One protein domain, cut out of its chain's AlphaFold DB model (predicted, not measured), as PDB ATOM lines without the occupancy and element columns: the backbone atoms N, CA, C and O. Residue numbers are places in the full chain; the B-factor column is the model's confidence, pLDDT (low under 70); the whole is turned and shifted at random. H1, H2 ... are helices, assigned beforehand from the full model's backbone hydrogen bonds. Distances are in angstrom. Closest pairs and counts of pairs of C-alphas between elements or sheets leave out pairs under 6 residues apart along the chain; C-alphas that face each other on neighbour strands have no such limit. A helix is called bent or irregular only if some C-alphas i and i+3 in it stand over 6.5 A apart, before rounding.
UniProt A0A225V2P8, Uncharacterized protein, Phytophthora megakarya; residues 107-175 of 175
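This is residues 107 to 175 of the 175 residues of an uncharacterized protein of Phytophthora megakarya (UniProt A0A225V2P8). Four short helices gather towards one end of the domain as two touching pairs, H1 with H4 and the helical hairpin of H2 and H3, and a long looped link, residues 140 to 167, runs out to the other end and folds back to H4. The loop's far part, round Thr 149, is held to itself by one short antiparallel pairing, residues 146 to 147 with 152 to 153. The printed part has 69 residues with four named helices, H1, H2, H3 and H4 along the chain, and no named strand; the class is all helix, though under half of the residues, 28, are in named elements. The whole is compact, with a radius of gyration of the C-alphas of 12.2 A and spans of 35 by 30 by 19 A.

H1, residues 107 to 115, is joined by a tight link of two residues to H2, residues 118 to 123, yet the two are apart. H2 and H3, residues 134 to 139, form a helical hairpin: they touch, run opposite ways at a shallow tilt of 8 degrees, and their closest C-alphas, those of Ile 121 and Tyr 136, are 5.8 A apart. H1 and H3 are close but not clearly touching, about perpendicular at 80 degrees, with the C-alphas of Ile 113 and Lys 139 closest at 6.3 A. H4, residues 168 to 174, touches H1 about perpendicular at 79 degrees; the closest C-alphas, those of Ala 109 and Leu 169, are 5.3 A apart. H3 and H4 are close but not clearly touching, at a shallow tilt of 31 degrees, opposite ways, and the C-alphas of Leu 135 and Ile 172 come closest at 7.7 A. H2 and H4 are apart. In H1, H3 and H4 every O i to N i+4 pair is within hydrogen-bond range, and in H2 1 of 2.

H1 begins at C-alpha 107, (109.225, 173.823, 181.492), and measures 12.5 A from first to last C-alpha. H2 measures 8.9 A and H3 8.5 A, with C-alpha 134 at (116.482, 164.464, 166.671). H4 measures 9.9 A and ends at C-alpha 174, (119.856, 177.400, 169.442); it is neither bent nor irregular, but only just: C-alphas 171 and 174 are 6.2 A apart.

The two C-alphas farthest apart, those of Thr 119 and Thr 149, are 35.0 A apart. The printed part has no cut and ends at Cys 175, the chain's last residue. The link from H2 to H3 is short, and that from H3 to H4, 28 residues, is long. The mean pLDDT of the printed part is 75.5; residues 125 to 132, 164 to 165 and 175 are under 70.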
ATOM      1  N   PRO A 107     110.640 173.598 181.784       81.19
ATOM      2  CA  PRO A 107     109.225 173.823 181.492       81.19
ATOM      3  C   PRO A 107     108.943 174.309 180.064       81.19
ATOM      4  O   PRO A 107     107.907 173.953 179.489       81.19
ATOM      5  N   LEU A 108     109.859 175.090 179.481       80.94
ATOM      6  CA  LEU A 108     109.725 175.623 178.124       80.94
ATOM      7  C   LEU A 108     109.925 174.513 177.091       80.94
ATOM      8  O   LEU A 108     109.076 174.324 176.213       80.94
ATOM      9  N   ALA A 109     110.982 173.708 177.241       77.12
ATOM     10  CA  ALA A 109     111.193 172.544 176.387       77.12
ATOM     11  C   ALA A 109     110.054 171.519 176.537       77.12
ATOM     12  O   ALA A 109     109.567 170.976 175.541       77.12
ATOM     13  N   ALA A 110     109.552 171.297 177.758       81.75
ATOM     14  CA  ALA A 110     108.421 170.409 178.016       81.75
ATOM     15  C   ALA A 110     107.136 170.864 177.316       81.75
ATOM     16  O   ALA A 110     106.375 170.029 176.821       81.75
ATOM     17  N   ALA A 111     106.853 172.169 177.291       83.19
ATOM     18  CA  ALA A 111     105.713 172.715 176.561       83.19
ATOM     19  C   ALA A 111     105.851 172.450 175.052       83.19
ATOM     20  O   ALA A 111     104.947 171.866 174.452       83.19
ATOM     21  N   GLY A 112     107.013 172.760 174.467       80.19
ATOM     22  CA  GLY A 112     107.285 172.518 173.046       80.19
ATOM     23  C   GLY A 112     107.170 171.041 172.652       80.19
ATOM     24  O   GLY A 112     106.453 170.692 171.716       80.19
ATOM     25  N   ILE A 113     107.801 170.145 173.416       80.12
ATOM     26  CA  ILE A 113     107.775 168.697 173.159       80.12
ATOM     27  C   ILE A 113     106.356 168.123 173.290       80.12
ATOM     28  O   ILE A 113     105.988 167.212 172.537       80.12
ATOM     29  N   ARG A 114     105.532 168.637 174.215       81.81
ATOM     30  CA  ARG A 114     104.124 168.223 174.368       81.81
ATOM     31  C   ARG A 114     103.280 168.600 173.153       81.81
ATOM     32  O   ARG A 114     102.524 167.749 172.691       81.81
ATOM     33  N   CYS A 115     103.472 169.797 172.600       84.06
ATOM     34  CA  CYS A 115     102.742 170.279 171.422       84.06
ATOM     35  C   CYS A 115     103.074 169.516 170.127       84.06
ATOM     36  O   CYS A 115     102.292 169.531 169.180       84.06
ATOM     37  N   LEU A 116     104.222 168.839 170.057       81.94
ATOM     38  CA  LEU A 116     104.631 168.115 168.857       81.94
ATOM     39  C   LEU A 116     103.919 166.762 168.715       81.94
ATOM     40  O   LEU A 116     104.231 165.810 169.425       81.94
ATOM     41  N   GLU A 117     103.012 166.602 167.762       86.56
ATOM     42  CA  GLU A 117     102.380 165.300 167.513       86.56
ATOM     43  C   GLU A 117     103.396 164.230 167.073       86.56
ATOM     44  O   GLU A 117     104.327 164.499 166.311       86.56
ATOM     45  N   TRP A 118     103.208 162.981 167.516       84.50
ATOM     46  CA  TRP A 118     104.081 161.860 167.136       84.50
ATOM     47  C   TRP A 118     104.089 161.589 165.630       84.50
ATOM     48  O   TRP A 118     105.117 161.205 165.078       84.50
ATOM     49  N   THR A 119     102.945 161.786 164.977       85.19
ATOM     50  CA  THR A 119     102.786 161.698 163.522       85.19
ATOM     51  C   THR A 119     103.651 162.739 162.826       85.19
ATOM     52  O   THR A 119     104.420 162.386 161.940       85.19
ATOM     53  N   ARG A 120     103.605 163.996 163.285       82.44
ATOM     54  CA  ARG A 120     104.392 165.104 162.731       82.44
ATOM     55  C   ARG A 120     105.888 164.930 162.959       82.44
ATOM     56  O   ARG A 120     106.657 165.058 162.018       82.44
ATOM     57  N   ILE A 121     106.306 164.562 164.170       80.00
ATOM     58  CA  ILE A 121     107.726 164.354 164.497       80.00
ATOM     59  C   ILE A 121     108.389 163.308 163.593       80.00
ATOM     60  O   ILE A 121     109.538 163.486 163.209       80.00
ATOM     61  N   ARG A 122     107.689 162.220 163.247       76.31
ATOM     62  CA  ARG A 122     108.244 161.162 162.382       76.31
ATOM     63  C   ARG A 122     108.454 161.612 160.936       76.31
ATOM     64  O   ARG A 122     109.251 160.998 160.234       76.31
ATOM     65  N   LEU A 123     107.733 162.646 160.506       76.62
ATOM     66  CA  LEU A 123     107.874 163.254 159.182       76.62
ATOM     67  C   LEU A 123     109.031 164.259 159.138       76.62
ATOM     68  O   LEU A 123     109.529 164.570 158.062       76.62
ATOM     69  N   ILE A 124     109.483 164.734 160.301       73.44
ATOM     70  CA  ILE A 124     110.656 165.598 160.424       73.44
ATOM     71  C   ILE A 124     111.899 164.695 160.466       73.44
ATOM     72  O   ILE A 124     112.358 164.266 161.526       73.44
ATOM     73  N   LEU A 125     112.415 164.355 159.284       64.44
ATOM     74  CA  LEU A 125     113.737 163.746 159.116       64.44
ATOM     75  C   LEU A 125     114.809 164.829 159.337       64.44
ATOM     76  O   LEU A 125     114.631 165.966 158.909       64.44
ATOM     77  N   GLY A 126     115.872 164.502 160.075       61.84
ATOM     78  CA  GLY A 126     116.845 165.484 160.571       61.84
ATOM     79  C   GLY A 126     117.571 166.301 159.505       61.84
ATOM     80  O   GLY A 126     117.901 165.797 158.437       61.84
ATOM     81  N   LEU A 127     117.878 167.546 159.885       57.50
ATOM     82  CA  LEU A 127     118.608 168.605 159.168       57.50
ATOM     83  C   LEU A 127     120.146 168.442 159.173       57.50
ATOM     84  O   LEU A 127     120.867 169.386 158.863       57.50
ATOM     85  N   ASN A 128     120.672 167.276 159.546       54.34
ATOM     86  CA  ASN A 128     122.104 166.974 159.502       54.34
ATOM     87  C   ASN A 128     122.377 165.828 158.514       54.34
ATOM     88  O   ASN A 128     121.475 165.068 158.166       54.34
ATOM     89  N   GLY A 129     123.630 165.681 158.063       48.19
ATOM     90  CA  GLY A 129     124.021 164.709 157.021       48.19
ATOM     91  C   GLY A 129     123.761 163.226 157.345       48.19
ATOM     92  O   GLY A 129     124.075 162.368 156.529       48.19
ATOM     93  N   TRP A 130     123.196 162.927 158.519       52.19
ATOM     94  CA  TRP A 130     122.940 161.590 159.056       52.19
ATOM     95  C   TRP A 130     121.439 161.252 159.147       52.19
ATOM     96  O   TRP A 130     121.089 160.132 159.516       52.19
ATOM     97  N   GLY A 131     120.539 162.193 158.815       58.59
ATOM     98  CA  GLY A 131     119.088 161.955 158.774       58.59
ATOM     99  C   GLY A 131     118.463 161.623 160.133       58.59
ATOM    100  O   GLY A 131     117.407 160.988 160.201       58.59
ATOM    101  N   GLU A 132     119.102 162.013 161.238       64.50
ATOM    102  CA  GLU A 132     118.634 161.645 162.570       64.50
ATOM    103  C   GLU A 132     117.328 162.365 162.922       64.50
ATOM    104  O   GLU A 132     117.246 163.589 162.901       64.50
ATOM    105  N   GLN A 133     116.295 161.625 163.331       77.88
ATOM    106  CA  GLN A 133     115.065 162.220 163.864       77.88
ATOM    107  C   GLN A 133     115.316 162.769 165.282       77.88
ATOM    108  O   GLN A 133     114.879 162.183 166.275       77.88
ATOM    109  N   LEU A 134     116.055 163.878 165.397       76.31
ATOM    110  CA  LEU A 134     116.482 164.464 166.671       76.31
ATOM    111  C   LEU A 134     115.285 164.722 167.593       76.31
ATOM    112  O   LEU A 134     115.269 164.245 168.725       76.31
ATOM    113  N   LEU A 135     114.230 165.360 167.078       79.25
ATOM    114  CA  LEU A 135     112.989 165.605 167.822       79.25
ATOM    115  C   LEU A 135     112.296 164.306 168.262       79.25
ATOM    116  O   LEU A 135     111.746 164.238 169.362       79.25
ATOM    117  N   TYR A 136     112.354 163.251 167.445       83.19
ATOM    118  CA  TYR A 136     111.824 161.937 167.817       83.19
ATOM    119  C   TYR A 136     112.630 161.303 168.943       83.19
ATOM    120  O   TYR A 136     112.048 160.805 169.908       83.19
ATOM    121  N   ARG A 137     113.961 161.322 168.855       80.88
ATOM    122  CA  ARG A 137     114.847 160.762 169.882       80.88
ATOM    123  C   ARG A 137     114.794 161.563 171.176       80.88
ATOM    124  O   ARG A 137     114.762 160.959 172.243       80.88
ATOM    125  N   LEU A 138     114.699 162.886 171.087       80.38
ATOM    126  CA  LEU A 138     114.442 163.760 172.225       80.38
ATOM    127  C   LEU A 138     113.108 163.392 172.870       80.38
ATOM    128  O   LEU A 138     113.104 162.942 174.008       80.38
ATOM    129  N   LYS A 139     111.989 163.437 172.134       82.12
ATOM    130  CA  LYS A 139     110.658 163.144 172.695       82.12
ATOM    131  C   LYS A 139     110.520 161.715 173.235       82.12
ATOM    132  O   LYS A 139     109.851 161.490 174.243       82.12
ATOM    133  N   SER A 140     111.154 160.736 172.589       82.75
ATOM    134  CA  SER A 140     111.178 159.336 173.044       82.75
ATOM    135  C   SER A 140     112.190 159.069 174.165       82.75
ATOM    136  O   SER A 140     112.210 157.965 174.713       82.75
ATOM    137  N   GLY A 141     113.016 160.053 174.534       78.25
ATOM    138  CA  GLY A 141     114.097 159.894 175.506       78.25
ATOM    139  C   GLY A 141     115.213 158.953 175.040       78.25
ATOM    140  O   GLY A 141     115.983 158.485 175.873       78.25
ATOM    141  N   GLY A 142     115.279 158.657 173.738       76.38
ATOM    142  CA  GLY A 142     116.317 157.843 173.106       76.38
ATOM    143  C   GLY A 142     117.627 158.593 172.854       76.38
ATOM    144  O   GLY A 142     118.608 157.964 172.475       76.38
ATOM    145  N   LEU A 143     117.658 159.913 173.066       76.88
ATOM    146  CA  LEU A 143     118.887 160.699 173.054       76.88
ATOM    147  C   LEU A 143     119.425 160.872 174.481       76.88
ATOM    148  O   LEU A 143     118.770 161.452 175.362       76.88
ATOM    149  N   SER A 144     120.639 160.370 174.707       76.81
ATOM    150  CA  SER A 144     121.421 160.769 175.870       76.81
ATOM    151  C   SER A 144     122.035 162.129 175.575       76.81
ATOM    152  O   SER A 144     122.794 162.263 174.623       76.81
ATOM    153  N   LEU A 145     121.686 163.123 176.387       77.69
ATOM    154  CA  LEU A 145     122.352 164.425 176.395       77.69
ATOM    155  C   LEU A 145     123.434 164.469 177.474       77.69
ATOM    156  O   LEU A 145     123.914 165.535 177.804       77.69
ATOM    157  N   TYR A 146     123.762 163.342 178.102       81.19
ATOM    158  CA  TYR A 146     124.789 163.316 179.131       81.19
ATOM    159  C   TYR A 146     126.170 163.266 178.476       81.19
ATOM    160  O   TYR A 146     126.489 162.293 177.791       81.19
ATOM    161  N   ASP A 147     126.969 164.301 178.704       79.25
ATOM    162  CA  ASP A 147     128.377 164.354 178.348       79.25
ATOM    163  C   ASP A 147     129.204 163.801 179.515       79.25
ATOM    164  O   ASP A 147     129.352 164.428 180.568       79.25
ATOM    165  N   SER A 148     129.762 162.606 179.322       80.25
ATOM    166  CA  SER A 148     130.598 161.944 180.323       80.25
ATOM    167  C   SER A 148     131.927 162.653 180.574       80.25
ATOM    168  O   SER A 148     132.527 162.436 181.621       80.25
ATOM    169  N   THR A 149     132.407 163.471 179.634       79.69
ATOM    170  CA  THR A 149     133.681 164.188 179.780       79.69
ATOM    171  C   THR A 149     133.554 165.378 180.724       79.69
ATOM    172  O   THR A 149     134.477 165.661 181.484       79.69
ATOM    173  N   GLN A 150     132.389 166.033 180.728       75.38
ATOM    174  CA  GLN A 150     132.085 167.173 181.597       75.38
ATOM    175  C   GLN A 150     131.229 166.783 182.814       75.38
ATOM    176  O   GLN A 150     131.021 167.594 183.713       75.38
ATOM    177  N   GLY A 151     130.729 165.544 182.857       79.06
ATOM    178  CA  GLY A 151     129.889 165.034 183.941       79.06
ATOM    179  C   GLY A 151     128.498 165.676 184.004       79.06
ATOM    180  O   GLY A 151     127.833 165.592 185.036       79.06
ATOM    181  N   MET A 152     128.054 166.319 182.923       79.25
ATOM    182  CA  MET A 152     126.851 167.156 182.877       79.25
ATOM    183  C   MET A 152     126.083 166.990 181.560       79.25
ATOM    184  O   MET A 152     126.448 166.171 180.721       79.25
ATOM    185  N   GLN A 153     124.978 167.721 181.376       77.44
ATOM    186  CA  GLN A 153     124.282 167.734 180.086       77.44
ATOM    187  C   GLN A 153     125.104 168.500 179.034       77.44
ATOM    188  O   GLN A 153     125.563 169.606 179.310       77.44
ATOM    189  N   GLY A 154     125.259 167.922 177.843       78.69
ATOM    190  CA  GLY A 154     125.927 168.496 176.677       78.69
ATOM    191  C   GLY A 154     125.110 168.309 175.394       78.69
ATOM    192  O   GLY A 154     124.153 167.530 175.339       78.69
ATOM    193  N   CYS A 155     125.474 169.051 174.349       79.62
ATOM    194  CA  CYS A 155     124.786 169.041 173.063       79.62
ATOM    195  C   CYS A 155     125.470 168.084 172.079       79.62
ATOM    196  O   CYS A 155     126.697 168.075 171.991       79.62
ATOM    197  N   PRO A 156     124.700 167.308 171.295       74.31
ATOM    198  CA  PRO A 156     125.256 166.428 170.270       74.31
ATOM    199  C   PRO A 156     125.848 167.178 169.062       74.31
ATOM    200  O   PRO A 156     126.509 166.556 168.233       74.31
ATOM    201  N   HIS A 157     125.610 168.489 168.922       76.88
ATOM    202  CA  HIS A 157     126.158 169.279 167.822       76.88
ATOM    203  C   HIS A 157     127.639 169.597 168.053       76.88
ATOM    204  O   HIS A 157     128.022 170.184 169.064       76.88
ATOM    205  N   SER A 158     128.474 169.280 167.059       75.00
ATOM    206  CA  SER A 158     129.928 169.492 167.108       75.00
ATOM    207  C   SER A 158     130.336 170.961 167.265       75.00
ATOM    208  O   SER A 158     131.431 171.237 167.741       75.00
ATOM    209  N   GLY A 159     129.469 171.907 166.891       77.38
ATOM    210  CA  GLY A 159     129.698 173.342 167.094       77.38
ATOM    211  C   GLY A 159     129.582 173.790 168.553       77.38
ATOM    212  O   GLY A 159     130.069 174.861 168.903       77.38
ATOM    213  N   CYS A 160     128.987 172.967 169.420       78.75
ATOM    214  CA  CYS A 160     128.615 173.373 170.771       78.75
ATOM    215  C   CYS A 160     129.465 172.709 171.871       78.75
ATOM    216  O   CYS A 160     129.142 172.805 173.053       78.75
ATOM    217  N   VAL A 161     130.591 172.085 171.507       72.06
ATOM    218  CA  VAL A 161     131.492 171.316 172.397       72.06
ATOM    219  C   VAL A 161     132.008 172.116 173.613       72.06
ATOM    220  O   VAL A 161     132.407 171.530 174.619       72.06
ATOM    221  N   HIS A 162     131.974 173.452 173.569       72.81
ATOM    222  CA  HIS A 162     132.493 174.327 174.632       72.81
ATOM    223  C   HIS A 162     131.432 175.048 175.477       72.81
ATOM    224  O   HIS A 162     131.788 175.824 176.366       72.81
ATOM    225  N   VAL A 163     130.141 174.822 175.236       74.62
ATOM    226  CA  VAL A 163     129.079 175.506 175.988       74.62
ATOM    227  C   VAL A 163     128.839 174.778 177.316       74.62
ATOM    228  O   VAL A 163     128.428 173.623 177.339       74.62
ATOM    229  N   ARG A 164     129.091 175.462 178.439       64.50
ATOM    230  CA  ARG A 164     129.130 174.873 179.796       64.50
ATOM    231  C   ARG A 164     127.814 174.918 180.581       64.50
ATOM    232  O   ARG A 164     127.803 174.617 181.768       64.50
ATOM    233  N   ALA A 165     126.707 175.313 179.964       65.50
ATOM    234  CA  ALA A 165     125.394 175.325 180.605       65.50
ATOM    235  C   ALA A 165     124.326 175.154 179.530       65.50
ATOM    236  O   ALA A 165     123.879 176.122 178.923       65.50
ATOM    237  N   MET A 166     123.969 173.903 179.256       72.44
ATOM    238  CA  MET A 166     123.019 173.582 178.202       72.44
ATOM    239  C   MET A 166     121.708 173.103 178.783       72.44
ATOM    240  O   MET A 166     121.660 172.185 179.598       72.44
ATOM    241  N   THR A 167     120.641 173.735 178.321       75.56
ATOM    242  CA  THR A 167     119.274 173.289 178.538       75.56
ATOM    243  C   THR A 167     118.819 172.441 177.354       75.56
ATOM    244  O   THR A 167     119.411 172.459 176.271       75.56
ATOM    245  N   LEU A 168     117.726 171.701 177.537       75.25
ATOM    246  CA  LEU A 168     117.060 171.022 176.426       75.25
ATOM    247  C   LEU A 168     116.625 172.023 175.347       75.25
ATOM    248  O   LEU A 168     116.666 171.690 174.165       75.25
ATOM    249  N   LEU A 169     116.260 173.246 175.745       75.75
ATOM    250  CA  LEU A 169     115.928 174.333 174.829       75.75
ATOM    251  C   LEU A 169     117.078 174.672 173.864       75.75
ATOM    252  O   LEU A 169     116.820 174.803 172.668       75.75
ATOM    253  N   HIS A 170     118.323 174.728 174.350       78.12
ATOM    254  CA  HIS A 170     119.502 175.000 173.518       78.12
ATOM    255  C   HIS A 170     119.638 173.981 172.376       78.12
ATOM    256  O   HIS A 170     119.808 174.353 171.219       78.12
ATOM    257  N   VAL A 171     119.476 172.689 172.687       75.62
ATOM    258  CA  VAL A 171     119.558 171.596 171.699       75.62
ATOM    259  C   VAL A 171     118.431 171.666 170.659       75.62
ATOM    260  O   VAL A 171     118.594 171.180 169.545       75.62
ATOM    261  N   ILE A 172     117.271 172.223 171.018       72.69
ATOM    262  CA  ILE A 172     116.093 172.266 170.139       72.69
ATOM    263  C   ILE A 172     116.089 173.512 169.243       72.69
ATOM    264  O   ILE A 172     115.634 173.413 168.105       72.69
ATOM    265  N   TRP A 173     116.538 174.665 169.748       71.38
ATOM    266  CA  TRP A 173     116.300 175.964 169.103       71.38
ATOM    267  C   TRP A 173     117.546 176.804 168.830       71.38
ATOM    268  O   TRP A 173     117.474 177.710 168.006       71.38
ATOM    269  N   GLU A 174     118.657 176.552 169.522       71.38
ATOM    270  CA  GLU A 174     119.856 177.400 169.442       71.38
ATOM    271  C   GLU A 174     121.004 176.745 168.653       71.38
ATOM    272  O   GLU A 174     122.019 177.400 168.416       71.38
ATOM    273  N   CYS A 175     120.848 175.476 168.255       69.62
ATOM    274  CA  CYS A 175     121.834 174.680 167.512       69.62
ATOM    275  C   CYS A 175     121.524 174.557 166.017       69.62
ATOM    276  O   CYS A 175     120.327 174.495 165.656       69.62
TER     277      CYS A 175